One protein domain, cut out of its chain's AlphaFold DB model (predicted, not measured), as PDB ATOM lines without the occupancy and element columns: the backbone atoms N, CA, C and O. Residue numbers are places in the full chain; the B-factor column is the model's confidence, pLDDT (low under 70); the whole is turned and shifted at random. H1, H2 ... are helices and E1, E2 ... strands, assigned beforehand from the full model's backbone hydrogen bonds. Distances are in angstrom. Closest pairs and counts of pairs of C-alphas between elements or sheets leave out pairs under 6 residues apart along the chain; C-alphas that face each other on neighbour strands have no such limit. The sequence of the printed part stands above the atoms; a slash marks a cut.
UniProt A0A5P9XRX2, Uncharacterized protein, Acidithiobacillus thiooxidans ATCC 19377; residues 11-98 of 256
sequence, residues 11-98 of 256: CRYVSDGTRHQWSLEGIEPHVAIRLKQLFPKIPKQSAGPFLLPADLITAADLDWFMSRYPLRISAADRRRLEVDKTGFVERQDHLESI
ATOM      1  N   CYS A  11     228.205  16.305 -38.039       95.75
ATOM      2  CA  CYS A  11     228.293  15.503 -39.250       95.75
ATOM      3  C   CYS A  11     226.916  14.909 -39.569       95.75
ATOM      4  O   CYS A  11     226.271  14.333 -38.687       95.75
ATOM      5  N   ARG A  12     226.460  15.057 -40.815       95.62
ATOM      6  CA  ARG A  12     225.201  14.485 -41.309       95.62
ATOM      7  C   ARG A  12     225.393  13.820 -42.654       95.62
ATOM      8  O   ARG A  12     226.116  14.342 -43.504       95.62
ATOM      9  N   TYR A  13     224.682  12.726 -42.872       94.50
ATOM     10  CA  TYR A  13     224.520  12.177 -44.206       94.50
ATOM     11  C   TYR A  13     223.430  12.955 -44.949       94.50
ATOM     12  O   TYR A  13     222.339  13.179 -44.424       94.50
ATOM     13  N   VAL A  14     223.720  13.378 -46.175       92.81
ATOM     14  CA  VAL A  14     222.797  14.111 -47.041       92.81
ATOM     15  C   VAL A  14     222.671  13.359 -48.357       92.81
ATOM     16  O   VAL A  14     223.671  12.982 -48.972       92.81
ATOM     17  N   SER A  15     221.436  13.139 -48.800       88.62
ATOM     18  CA  SER A  15     221.153  12.546 -50.102       88.62
ATOM     19  C   SER A  15     220.063  13.325 -50.824       88.62
ATOM     20  O   SER A  15     219.017  13.596 -50.243       88.62
ATOM     21  N   ASP A  16     220.311  13.661 -52.091       82.31
ATOM     22  CA  ASP A  16     219.336  14.302 -52.989       82.31
ATOM     23  C   ASP A  16     218.680  13.298 -53.966       82.31
ATOM     24  O   ASP A  16     218.094  13.684 -54.973       82.31
ATOM     25  N   GLY A  17     218.809  11.994 -53.689       75.25
ATOM     26  CA  GLY A  17     218.353  10.900 -54.554       75.25
ATOM     27  C   GLY A  17     219.321  10.539 -55.687       75.25
ATOM     28  O   GLY A  17     219.314   9.399 -56.144       75.25
ATOM     29  N   THR A  18     220.198  11.458 -56.105       75.88
ATOM     30  CA  THR A  18     221.210  11.214 -57.153       75.88
ATOM     31  C   THR A  18     222.644  11.293 -56.638       75.88
ATOM     32  O   THR A  18     223.557  10.677 -57.188       75.88
ATOM     33  N   ARG A  19     222.858  12.054 -55.567       82.81
ATOM     34  CA  ARG A  19     224.137  12.279 -54.913       82.81
ATOM     35  C   ARG A  19     223.999  11.946 -53.442       82.81
ATOM     36  O   ARG A  19     222.999  12.247 -52.794       82.81
ATOM     37  N   HIS A  20     225.052  11.332 -52.930       90.44
ATOM     38  CA  HIS A  20     225.202  10.966 -51.535       90.44
ATOM     39  C   HIS A  20     226.451  11.661 -51.006       90.44
ATOM     40  O   HIS A  20     227.520  11.570 -51.620       90.44
ATOM     41  N   GLN A  21     226.308  12.401 -49.912       93.81
ATOM     42  CA  GLN A  21     227.359  13.258 -49.375       93.81
ATOM     43  C   GLN A  21     227.333  13.288 -47.847       93.81
ATOM     44  O   GLN A  21     226.300  13.078 -47.219       93.81
ATOM     45  N   TRP A  22     228.479  13.604 -47.256       94.31
ATOM     46  CA  TRP A  22     228.618  13.955 -45.849       94.31
ATOM     47  C   TRP A  22     228.693  15.475 -45.720       94.31
ATOM     48  O   TRP A  22     229.570  16.104 -46.315       94.31
ATOM     49  N   SER A  23     227.775  16.063 -44.956       94.19
ATOM     50  CA  SER A  23     227.770  17.483 -44.602       94.19
ATOM     51  C   SER A  23     228.400  17.674 -43.230       94.19
ATOM     52  O   SER A  23     227.952  17.089 -42.241       94.19
ATOM     53  N   LEU A  24     229.442  18.499 -43.177       94.38
ATOM     54  CA  LEU A  24     230.100  18.931 -41.950       94.38
ATOM     55  C   LEU A  24     229.753  20.396 -41.675       94.38
ATOM     56  O   LEU A  24     230.176  21.297 -42.405       94.38
ATOM     57  N   GLU A  25     228.994  20.630 -40.609       93.56
ATOM     58  CA  GLU A  25     228.437  21.931 -40.230       93.56
ATOM     59  C   GLU A  25     228.983  22.398 -38.880       93.56
ATOM     60  O   GLU A  25     229.225  21.596 -37.976       93.56
ATOM     61  N   GLY A  26     229.145  23.716 -38.725       91.38
ATOM     62  CA  GLY A  26     229.551  24.317 -37.451       91.38
ATOM     63  C   GLY A  26     230.911  23.830 -36.946       91.38
ATOM     64  O   GLY A  26     231.101  23.714 -35.739       91.38
ATOM     65  N   ILE A  27     231.828  23.497 -37.859       93.25
ATOM     66  CA  ILE A  27     233.168  23.019 -37.511       93.25
ATOM     67  C   ILE A  27     233.987  24.174 -36.933       93.25
ATOM     68  O   ILE A  27     234.122  25.219 -37.574       93.25
ATOM     69  N   GLU A  28     234.565  23.985 -35.746       93.38
ATOM     70  CA  GLU A  28     235.404  25.010 -35.117       93.38
ATOM     71  C   GLU A  28     236.598  25.408 -36.019       93.38
ATOM     72  O   GLU A  28     237.195  24.537 -36.661       93.38
ATOM     73  N   PRO A  29     237.028  26.689 -36.044       90.62
ATOM     74  CA  PRO A  29     238.042  27.168 -36.991       90.62
ATOM     75  C   PRO A  29     239.351  26.367 -36.987       90.62
ATOM     76  O   PRO A  29     239.890  26.038 -38.044       90.62
ATOM     77  N   HIS A  30     239.848  25.998 -35.804       90.38
ATOM     78  CA  HIS A  30     241.089  25.231 -35.672       90.38
ATOM     79  C   HIS A  30     240.952  23.785 -36.190       90.38
ATOM     80  O   HIS A  30     241.913  23.220 -36.717       90.38
ATOM     81  N   VAL A  31     239.750  23.204 -36.098       92.81
ATOM     82  CA  VAL A  31     239.413  21.871 -36.621       92.81
ATOM     83  C   VAL A  31     239.200  21.927 -38.131       92.81
ATOM     84  O   VAL A  31     239.677  21.051 -38.847       92.81
ATOM     85  N   ALA A  32     238.592  22.998 -38.644       91.06
ATOM     86  CA  ALA A  32     238.411  23.216 -40.077       91.06
ATOM     87  C   ALA A  32     239.751  23.292 -40.832       91.06
ATOM     88  O   ALA A  32     239.852  22.807 -41.960       91.06
ATOM     89  N   ILE A  33     240.804  23.846 -40.215       89.69
ATOM     90  CA  ILE A  33     242.164  23.842 -40.786       89.69
ATOM     91  C   ILE A  33     242.671  22.404 -40.964       89.69
ATOM     92  O   ILE A  33     243.189  22.064 -42.027       89.69
ATOM     93  N   ARG A  34     242.496  21.545 -39.951       91.81
ATOM     94  CA  ARG A  34     242.904  20.131 -40.002       91.81
ATOM     95  C   ARG A  34     242.061  19.324 -40.981       91.81
ATOM     96  O   ARG A  34     242.612  18.538 -41.744       91.81
ATOM     97  N   LEU A  35     240.758  19.585 -41.024       91.69
ATOM     98  CA  LEU A  35     239.843  18.991 -41.993       91.69
ATOM     99  C   LEU A  35     240.305  19.283 -43.428       91.69
ATOM    100  O   LEU A  35     240.448  18.367 -44.227       91.69
ATOM    101  N   LYS A  36     240.624  20.542 -43.751       88.81
ATOM    102  CA  LYS A  36     241.119  20.935 -45.084       88.81
ATOM    103  C   LYS A  36     242.482  20.325 -45.437       88.81
ATOM    104  O   LYS A  36     242.777  20.171 -46.618       88.81
ATOM    105  N   GLN A  37     243.314  20.003 -44.442       87.44
ATOM    106  CA  GLN A  37     244.580  19.292 -44.658       87.44
ATOM    107  C   GLN A  37     244.348  17.823 -45.022       87.44
ATOM    108  O   GLN A  37     245.014  17.318 -45.920       87.44
ATOM    109  N   LEU A  38     243.401  17.160 -44.350       88.19
ATOM    110  CA  LEU A  38     243.062  15.760 -44.609       88.19
ATOM    111  C   LEU A  38     242.253  15.588 -45.904       88.19
ATOM    112  O   LEU A  38     242.469  14.644 -46.655       88.19
ATOM    113  N   PHE A  39     241.367  16.540 -46.201       87.19
ATOM    114  CA  PHE A  39     240.482  16.521 -47.365       87.19
ATOM    115  C   PHE A  39     240.847  17.643 -48.352       87.19
ATOM    116  O   PHE A  39     240.148  18.659 -48.429       87.19
ATOM    117  N   PRO A  40     241.902  17.479 -49.174       76.62
ATOM    118  CA  PRO A  40     242.396  18.531 -50.070       76.62
ATOM    119  C   PRO A  40     241.402  18.935 -51.172       76.62
ATOM    120  O   PRO A  40     241.583  19.967 -51.814       76.62
ATOM    121  N   LYS A  41     240.341  18.143 -51.397       75.69
ATOM    122  CA  LYS A  41     239.240  18.478 -52.316       75.69
ATOM    123  C   LYS A  41     238.318  19.583 -51.778       75.69
ATOM    124  O   LYS A  41     237.530  20.126 -52.548       75.69
ATOM    125  N   ILE A  42     238.408  19.931 -50.492       80.12
ATOM    126  CA  ILE A  42     237.670  21.057 -49.917       80.12
ATOM    127  C   ILE A  42     238.322  22.378 -50.372       80.12
ATOM    128  O   ILE A  42     239.520  22.575 -50.146       80.12
ATOM    129  N   PRO A  43     237.563  23.336 -50.942       75.81
ATOM    130  CA  PRO A  43     238.098  24.651 -51.281       75.81
ATOM    131  C   PRO A  43     238.696  25.353 -50.057       75.81
ATOM    132  O   PRO A  43     238.035  25.511 -49.028       75.81
ATOM    133  N   LYS A  44     239.936  25.846 -50.182       70.94
ATOM    134  CA  LYS A  44     240.659  26.503 -49.074       70.94
ATOM    135  C   LYS A  44     239.882  27.681 -48.472       70.94
ATOM    136  O   LYS A  44     239.921  27.870 -47.257       70.94
ATOM    137  N   GLN A  45     239.144  28.415 -49.306       73.25
ATOM    138  CA  GLN A  45     238.343  29.583 -48.920       73.25
ATOM    139  C   GLN A  45     236.959  29.235 -48.345       73.25
ATOM    140  O   GLN A  45     236.294  30.117 -47.818       73.25
ATOM    141  N   SER A  46     236.510  27.974 -48.415       75.31
ATOM    142  CA  SER A  46     235.191  27.600 -47.893       75.31
ATOM    143  C   SER A  46     235.144  27.762 -46.369       75.31
ATOM    144  O   SER A  46     236.015  27.245 -45.663       75.31
ATOM    145  N   ALA A  47     234.130  28.466 -45.865       74.81
ATOM    146  CA  ALA A  47     233.822  28.573 -44.436       74.81
ATOM    147  C   ALA A  47     232.860  27.468 -43.952       74.81
ATOM    148  O   ALA A  47     232.466  27.458 -42.789       74.81
ATOM    149  N   GLY A  48     232.509  26.526 -44.834       79.75
ATOM    150  CA  GLY A  48     231.497  25.504 -44.599       79.75
ATOM    151  C   GLY A  48     230.110  25.899 -45.141       79.75
ATOM    152  O   GLY A  48     229.923  27.042 -45.562       79.75
ATOM    153  N   PRO A  49     229.139  24.967 -45.157       84.75
ATOM    154  CA  PRO A  49     229.286  23.555 -44.793       84.75
ATOM    155  C   PRO A  49     230.269  22.824 -45.718       84.75
ATOM    156  O   PRO A  49     230.361  23.120 -46.912       84.75
ATOM    157  N   PHE A  50     231.061  21.906 -45.161       90.94
ATOM    158  CA  PHE A  50     231.984  21.108 -45.968       90.94
ATOM    159  C   PHE A  50     231.260  19.865 -46.465       90.94
ATOM    160  O   PHE A  50     230.825  19.040 -45.667       90.94
ATOM    161  N   LEU A  51     231.130  19.758 -47.785       90.69
ATOM    162  CA  LEU A  51     230.496  18.626 -48.444       90.69
ATOM    163  C   LEU A  51     231.574  17.660 -48.925       90.69
ATOM    164  O   LEU A  51     232.409  18.016 -49.761       90.69
ATOM    165  N   LEU A  52     231.542  16.441 -48.402       91.50
ATOM    166  CA  LEU A  52     232.404  15.348 -48.831       91.50
ATOM    167  C   LEU A  52     231.574  14.285 -49.565       91.50
ATOM    168  O   LEU A  52     230.407  14.090 -49.227       91.50
ATOM    169  N   PRO A  53     232.122  13.598 -50.579       91.31
ATOM    170  CA  PRO A  53     231.406  12.508 -51.239       91.31
ATOM    171  C   PRO A  53     231.166  11.341 -50.269       91.31
ATOM    172  O   PRO A  53     232.018  11.026 -49.450       91.31
ATOM    173  N   ALA A  54     230.020  10.669 -50.361       91.69
ATOM    174  CA  ALA A  54     229.776   9.451 -49.588       91.69
ATOM    175  C   ALA A  54     230.373   8.222 -50.297       91.69
ATOM    176  O   ALA A  54     229.649   7.396 -50.852       91.69
ATOM    177  N   ASP A  55     231.703   8.141 -50.313       91.25
ATOM    178  CA  ASP A  55     232.454   6.967 -50.759       91.25
ATOM    179  C   ASP A  55     233.215   6.307 -49.594       91.25
ATOM    180  O   ASP A  55     233.385   6.897 -48.527       91.25
ATOM    181  N   LEU A  56     233.657   5.061 -49.799       92.06
ATOM    182  CA  LEU A  56     234.296   4.244 -48.757       92.06
ATOM    183  C   LEU A  56     235.577   4.893 -48.199       92.06
ATOM    184  O   LEU A  56     235.840   4.812 -47.004       92.06
ATOM    185  N   ILE A  57     236.356   5.563 -49.059       91.12
ATOM    186  CA  ILE A  57     237.594   6.253 -48.658       91.12
ATOM    187  C   ILE A  57     237.243   7.403 -47.718       91.12
ATOM    188  O   ILE A  57     237.782   7.503 -46.621       91.12
ATOM    189  N   THR A  58     236.283   8.233 -48.126       93.06
ATOM    190  CA  THR A  58     235.821   9.363 -47.325       93.06
ATOM    191  C   THR A  58     235.247   8.900 -45.993       93.06
ATOM    192  O   THR A  58     235.498   9.545 -44.982       93.06
ATOM    193  N   ALA A  59     234.504   7.792 -45.965       94.00
ATOM    194  CA  ALA A  59     233.993   7.220 -44.724       94.00
ATOM    195  C   ALA A  59     235.118   6.801 -43.762       94.00
ATOM    196  O   ALA A  59     235.065   7.153 -42.584       94.00
ATOM    197  N   ALA A  60     236.155   6.117 -44.254       93.94
ATOM    198  CA  ALA A  60     237.308   5.733 -43.440       93.94
ATOM    199  C   ALA A  60     238.088   6.956 -42.920       93.94
ATOM    200  O   ALA A  60     238.368   7.044 -41.723       93.94
ATOM    201  N   ASP A  61     238.374   7.931 -43.791       94.62
ATOM    202  CA  ASP A  61     239.068   9.172 -43.419       94.62
ATOM    203  C   ASP A  61     238.258   9.995 -42.407       94.62
ATOM    204  O   ASP A  61     238.814  10.569 -41.468       94.62
ATOM    205  N   LEU A  62     236.935  10.060 -42.584       94.81
ATOM    206  CA  LEU A  62     236.029  10.784 -41.701       94.81
ATOM    207  C   LEU A  62     235.916  10.102 -40.336       94.81
ATOM    208  O   LEU A  62     235.950  10.794 -39.319       94.81
ATOM    209  N   ASP A  63     235.833   8.773 -40.290       95.44
ATOM    210  CA  ASP A  63     235.857   8.040 -39.025       95.44
ATOM    211  C   ASP A  63     237.183   8.242 -38.279       95.44
ATOM    212  O   ASP A  63     237.184   8.588 -37.093       95.44
ATOM    213  N   TRP A  64     238.314   8.138 -38.987       94.69
ATOM    214  CA  TRP A  64     239.629   8.430 -38.415       94.69
ATOM    215  C   TRP A  64     239.711   9.872 -37.901       94.69
ATOM    216  O   TRP A  64     240.158  10.108 -36.777       94.69
ATOM    217  N   PHE A  65     239.216  10.844 -38.668       94.88
ATOM    218  CA  PHE A  65     239.159  12.242 -38.250       94.88
ATOM    219  C   PHE A  65     238.319  12.428 -36.980       94.88
ATOM    220  O   PHE A  65     238.748  13.116 -36.051       94.88
ATOM    221  N   MET A  66     237.152  11.781 -36.910       94.19
ATOM    222  CA  MET A  66     236.236  11.842 -35.769       94.19
ATOM    223  C   MET A  66     236.771  11.137 -34.517       94.19
ATOM    224  O   MET A  66     236.346  11.488 -33.417       94.19
ATOM    225  N   SER A  67     237.738  10.221 -34.648       93.31
ATOM    226  CA  SER A  67     238.453   9.650 -33.494       93.31
ATOM    227  C   SER A  67     239.273  10.704 -32.734       93.31
ATOM    228  O   SER A  67     239.432  10.619 -31.518       93.31
ATOM    229  N   ARG A  68     239.762  11.730 -33.448       93.62
ATOM    230  CA  ARG A  68     240.565  12.833 -32.897       93.62
ATOM    231  C   ARG A  68     239.756  14.104 -32.652       93.62
ATOM    232  O   ARG A  68     240.045  14.839 -31.711       93.62
ATOM    233  N   TYR A  69     238.766  14.371 -33.498       94.81
ATOM    234  CA  TYR A  69     237.872  15.524 -33.415       94.81
ATOM    235  C   TYR A  69     236.418  15.039 -33.415       94.81
ATOM    236  O   TYR A  69     235.770  15.083 -34.463       94.81
ATOM    237  N   PRO A  70     235.888  14.568 -32.270       95.25
ATOM    238  CA  PRO A  70     234.523  14.063 -32.192       95.25
ATOM    239  C   PRO A  70     233.516  15.076 -32.738       95.25
ATOM    240  O   PRO A  70     233.527  16.252 -32.368       95.25
ATOM    241  N   LEU A  71     232.629  14.626 -33.620       95.25
ATOM    242  CA  LEU A  71     231.534  15.430 -34.160       95.25
ATOM    243  C   LEU A  71     230.208  14.842 -33.706       95.25
ATOM    244  O   LEU A  71     230.067  13.628 -33.558       95.25
ATOM    245  N   ARG A  72     229.209  15.702 -33.531       96.06
ATOM    246  CA  ARG A  72     227.848  15.250 -33.272       96.06
ATOM    247  C   ARG A  72     227.296  14.595 -34.535       96.06
ATOM    248  O   ARG A  72     227.208  15.246 -35.573       96.06
ATOM    249  N   ILE A  73     226.895  13.337 -34.422       96.00
ATOM    250  CA  ILE A  73     226.366  12.517 -35.515       96.00
ATOM    251  C   ILE A  73     225.140  11.750 -35.014       96.00
ATOM    252  O   ILE A  73     225.081  11.373 -33.842       96.00
ATOM    253  N   SER A  74     224.134  11.553 -35.868       96.19
ATOM    254  CA  SER A  74     222.972  10.739 -35.498       96.19
ATOM    255  C   SER A  74     223.346   9.251 -35.432       96.19
ATOM    256  O   SER A  74     224.311   8.814 -36.058       96.19
ATOM    257  N   ALA A  75     222.579   8.437 -34.703       95.06
ATOM    258  CA  ALA A  75     222.836   6.994 -34.641       95.06
ATOM    259  C   ALA A  75     222.694   6.312 -36.017       95.06
ATOM    260  O   ALA A  75     223.435   5.378 -36.320       95.06
ATOM    261  N   ALA A  76     221.765   6.787 -36.854       95.25
ATOM    262  CA  ALA A  76     221.574   6.287 -38.215       95.25
ATOM    263  C   ALA A  76     222.778   6.621 -39.108       95.25
ATOM    264  O   ALA A  76     223.332   5.731 -39.754       95.25
ATOM    265  N   ASP A  77     223.237   7.874 -39.066       96.00
ATOM    266  CA  ASP A  77     224.417   8.329 -39.804       96.00
ATOM    267  C   ASP A  77     225.679   7.606 -39.330       96.00
ATOM    268  O   ASP A  77     226.482   7.156 -40.144       96.00
ATOM    269  N   ARG A  78     225.843   7.409 -38.013       95.75
ATOM    270  CA  ARG A  78     226.989   6.669 -37.474       95.75
ATOM    271  C   ARG A  78     227.010   5.232 -37.982       95.75
ATOM    272  O   ARG A  78     228.060   4.775 -38.410       95.75
ATOM    273  N   ARG A  79     225.869   4.535 -37.985       95.50
ATOM    274  CA  ARG A  79     225.785   3.176 -38.548       95.50
ATOM    275  C   ARG A  79     226.160   3.153 -40.024       95.50
ATOM    276  O   ARG A  79     226.886   2.258 -40.437       95.50
ATOM    277  N   ARG A  80     225.701   4.132 -40.808       94.88
ATOM    278  CA  ARG A  80     226.072   4.240 -42.224       94.88
ATOM    279  C   ARG A  80     227.579   4.429 -42.401       94.88
ATOM    280  O   ARG A  80     228.174   3.732 -43.213       94.88
ATOM    281  N   LEU A  81     228.181   5.324 -41.620       95.19
ATOM    282  CA  LEU A  81     229.622   5.570 -41.638       95.19
ATOM    283  C   LEU A  81     230.420   4.302 -41.310       95.19
ATOM    284  O   LEU A  81     231.384   3.998 -42.003       95.19
ATOM    285  N   GLU A  82     229.998   3.547 -40.291       94.94
ATOM    286  CA  GLU A  82     230.641   2.281 -39.913       94.94
ATOM    287  C   GLU A  82     230.525   1.225 -41.014       94.94
ATOM    288  O   GLU A  82     231.515   0.581 -41.333       94.94
ATOM    289  N   VAL A  83     229.354   1.080 -41.643       95.38
ATOM    290  CA  VAL A  83     229.172   0.149 -42.772       95.38
ATOM    291  C   VAL A  83     230.109   0.505 -43.928       95.38
ATOM    292  O   VAL A  83     230.807  -0.367 -44.444       95.38
ATOM    293  N   ASP A  84     230.166   1.782 -44.311       94.50
ATOM    294  CA  ASP A  84     231.024   2.234 -45.411       94.50
ATOM    295  C   ASP A  84     232.524   2.095 -45.050       94.50
ATOM    296  O   ASP A  84     233.343   1.744 -45.902       94.50
ATOM    297  N   LYS A  85     232.900   2.287 -43.779       94.06
ATOM    298  CA  LYS A  85     234.259   2.031 -43.272       94.06
ATOM    299  C   LYS A  85     234.611   0.542 -43.291       94.06
ATOM    300  O   LYS A  85     235.698   0.191 -43.741       94.06
ATOM    301  N   THR A  86     233.731  -0.338 -42.820       94.50
ATOM    302  CA  THR A  86     233.957  -1.788 -42.892       94.50
ATOM    303  C   THR A  86     234.135  -2.219 -44.344       94.50
ATOM    304  O   THR A  86     235.097  -2.915 -44.650       94.50
ATOM    305  N   GLY A  87     233.314  -1.697 -45.260       93.38
ATOM    306  CA  GLY A  87     233.483  -1.936 -46.694       93.38
ATOM    307  C   GLY A  87     234.816  -1.420 -47.254       93.38
ATOM    308  O   GLY A  87     235.353  -2.008 -48.192       93.38
ATOM    309  N   PHE A  88     235.386  -0.341 -46.701       92.88
ATOM    310  CA  PHE A  88     236.741   0.103 -47.049       92.88
ATOM    311  C   PHE A  88     237.804  -0.918 -46.627       92.88
ATOM    312  O   PHE A  88     238.665  -1.251 -47.440       92.88
ATOM    313  N   VAL A  89     237.720  -1.433 -45.398       92.94
ATOM    314  CA  VAL A  89     238.659  -2.436 -44.867       92.94
ATOM    315  C   VAL A  89     238.556  -3.743 -45.649       92.94
ATOM    316  O   VAL A  89     239.551  -4.197 -46.196       92.94
ATOM    317  N   GLU A  90     237.347  -4.278 -45.840       93.69
ATOM    318  CA  GLU A  90     237.120  -5.493 -46.639       93.69
ATOM    319  C   GLU A  90     237.667  -5.352 -48.067       93.69
ATOM    320  O   GLU A  90     238.229  -6.284 -48.645       93.69
ATOM    321  N   ARG A  91     237.529  -4.155 -48.651       91.12
ATOM    322  CA  ARG A  91     238.079  -3.835 -49.967       91.12
ATOM    323  C   ARG A  91     239.608  -3.853 -49.982       91.12
ATOM    324  O   ARG A  91     240.179  -4.275 -50.989       91.12
ATOM    325  N   GLN A  92     240.256  -3.360 -48.929       91.31
ATOM    326  CA  GLN A  92     241.712  -3.417 -48.786       91.31
ATOM    327  C   GLN A  92     242.179  -4.858 -48.593       91.31
ATOM    328  O   GLN A  92     242.997  -5.319 -49.386       91.31
ATOM    329  N   ASP A  93     241.576  -5.587 -47.657       93.38
ATOM    330  CA  ASP A  93     241.905  -6.984 -47.362       93.38
ATOM    331  C   ASP A  93     241.783  -7.863 -48.614       93.38
ATOM    332  O   ASP A  93     242.651  -8.685 -48.913       93.38
ATOM    333  N   HIS A  94     240.732  -7.653 -49.415       92.69
ATOM    334  CA  HIS A  94     240.566  -8.374 -50.671       92.69
ATOM    335  C   HIS A  94     241.687  -8.068 -51.673       92.69
ATOM    336  O   HIS A  94     242.231  -8.986 -52.286       92.69
ATOM    337  N   LEU A  95     242.068  -6.799 -51.838       91.19
ATOM    338  CA  LEU A  95     243.171  -6.423 -52.725       91.19
ATOM    339  C   LEU A  95     244.502  -7.007 -52.257       91.19
ATOM    340  O   LEU A  95     245.253  -7.528 -53.077       91.19
ATOM    341  N   GLU A  96     244.779  -6.953 -50.957       92.69
ATOM    342  CA  GLU A  96     245.973  -7.556 -50.370       92.69
ATOM    343  C   GLU A  96     245.995  -9.066 -50.608       92.69
ATOM    344  O   GLU A  96     247.022  -9.603 -51.023       92.69
ATOM    345  N   SER A  97     244.846  -9.737 -50.473       94.56
ATOM    346  CA  SER A  97     244.732 -11.172 -50.744       94.56
ATOM    347  C   SER A  97     245.086 -11.541 -52.188       94.56
ATOM    348  O   SER A  97     245.710 -12.577 -52.413       94.56
ATOM    349  N   ILE A  98     244.753 -10.682 -53.163       93.19
ATOM    350  CA  ILE A  98     245.114 -10.882 -54.575       93.19
ATOM    351  C   ILE A  98     246.628 -10.775 -54.765       93.19
ATOM    352  O   ILE A  98     247.190 -11.498 -55.582       93.19
TER     353      ILE A  98
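What this domain is: This is residues 11 to 98 of the 256 residues of an uncharacterized protein of Acidithiobacillus thiooxidans ATCC 19377 (UniProt A0A5P9XRX2). A small antiparallel sheet, E1 E2 E3, with H2 beside it makes the body; long H3 crosses H2, and its residues 92 to 98 stick out. Printed are 88 residues with three named helices and three named strands, E1 E2 H1 E3 H2 H3, class mixed. The whole is compact, radius of gyration of the C-alphas 13.4 A, spanning 42 by 27 by 24 A.

How they stand to each other: Look at E2, residues 20 to 25: it forms a hairpin with E1, residues 11 to 15, N 14 and O 21 within hydrogen-bond range at 2.8 A. Towards E3, residues 50 to 53, N 22 and O 52 are 2.8 A apart. H3, residues 75 to 98, touches H2, residues 56 to 68, with residues 81 to 88 alone, at a steep tilt of 62 degrees; the closest C-alphas, Ala 60 and Lys 85, are 4.8 A apart. H1, residues 29 to 38, is apart from H3. O i to N i+4 pairs are within range in 5 of 6 in H1, 8 of 9 in H2, every one in H3.

Where its parts are: Find C-alpha 11 at (228.293, 15.503, -39.250), where E1 begins; H3 runs 34.8 A to C-alpha 98 at (245.114, -10.882, -54.575).

The domain as a whole: The printed part has no cut; the link H1 to E3 is long; no printed residue is under 70 in pLDDT.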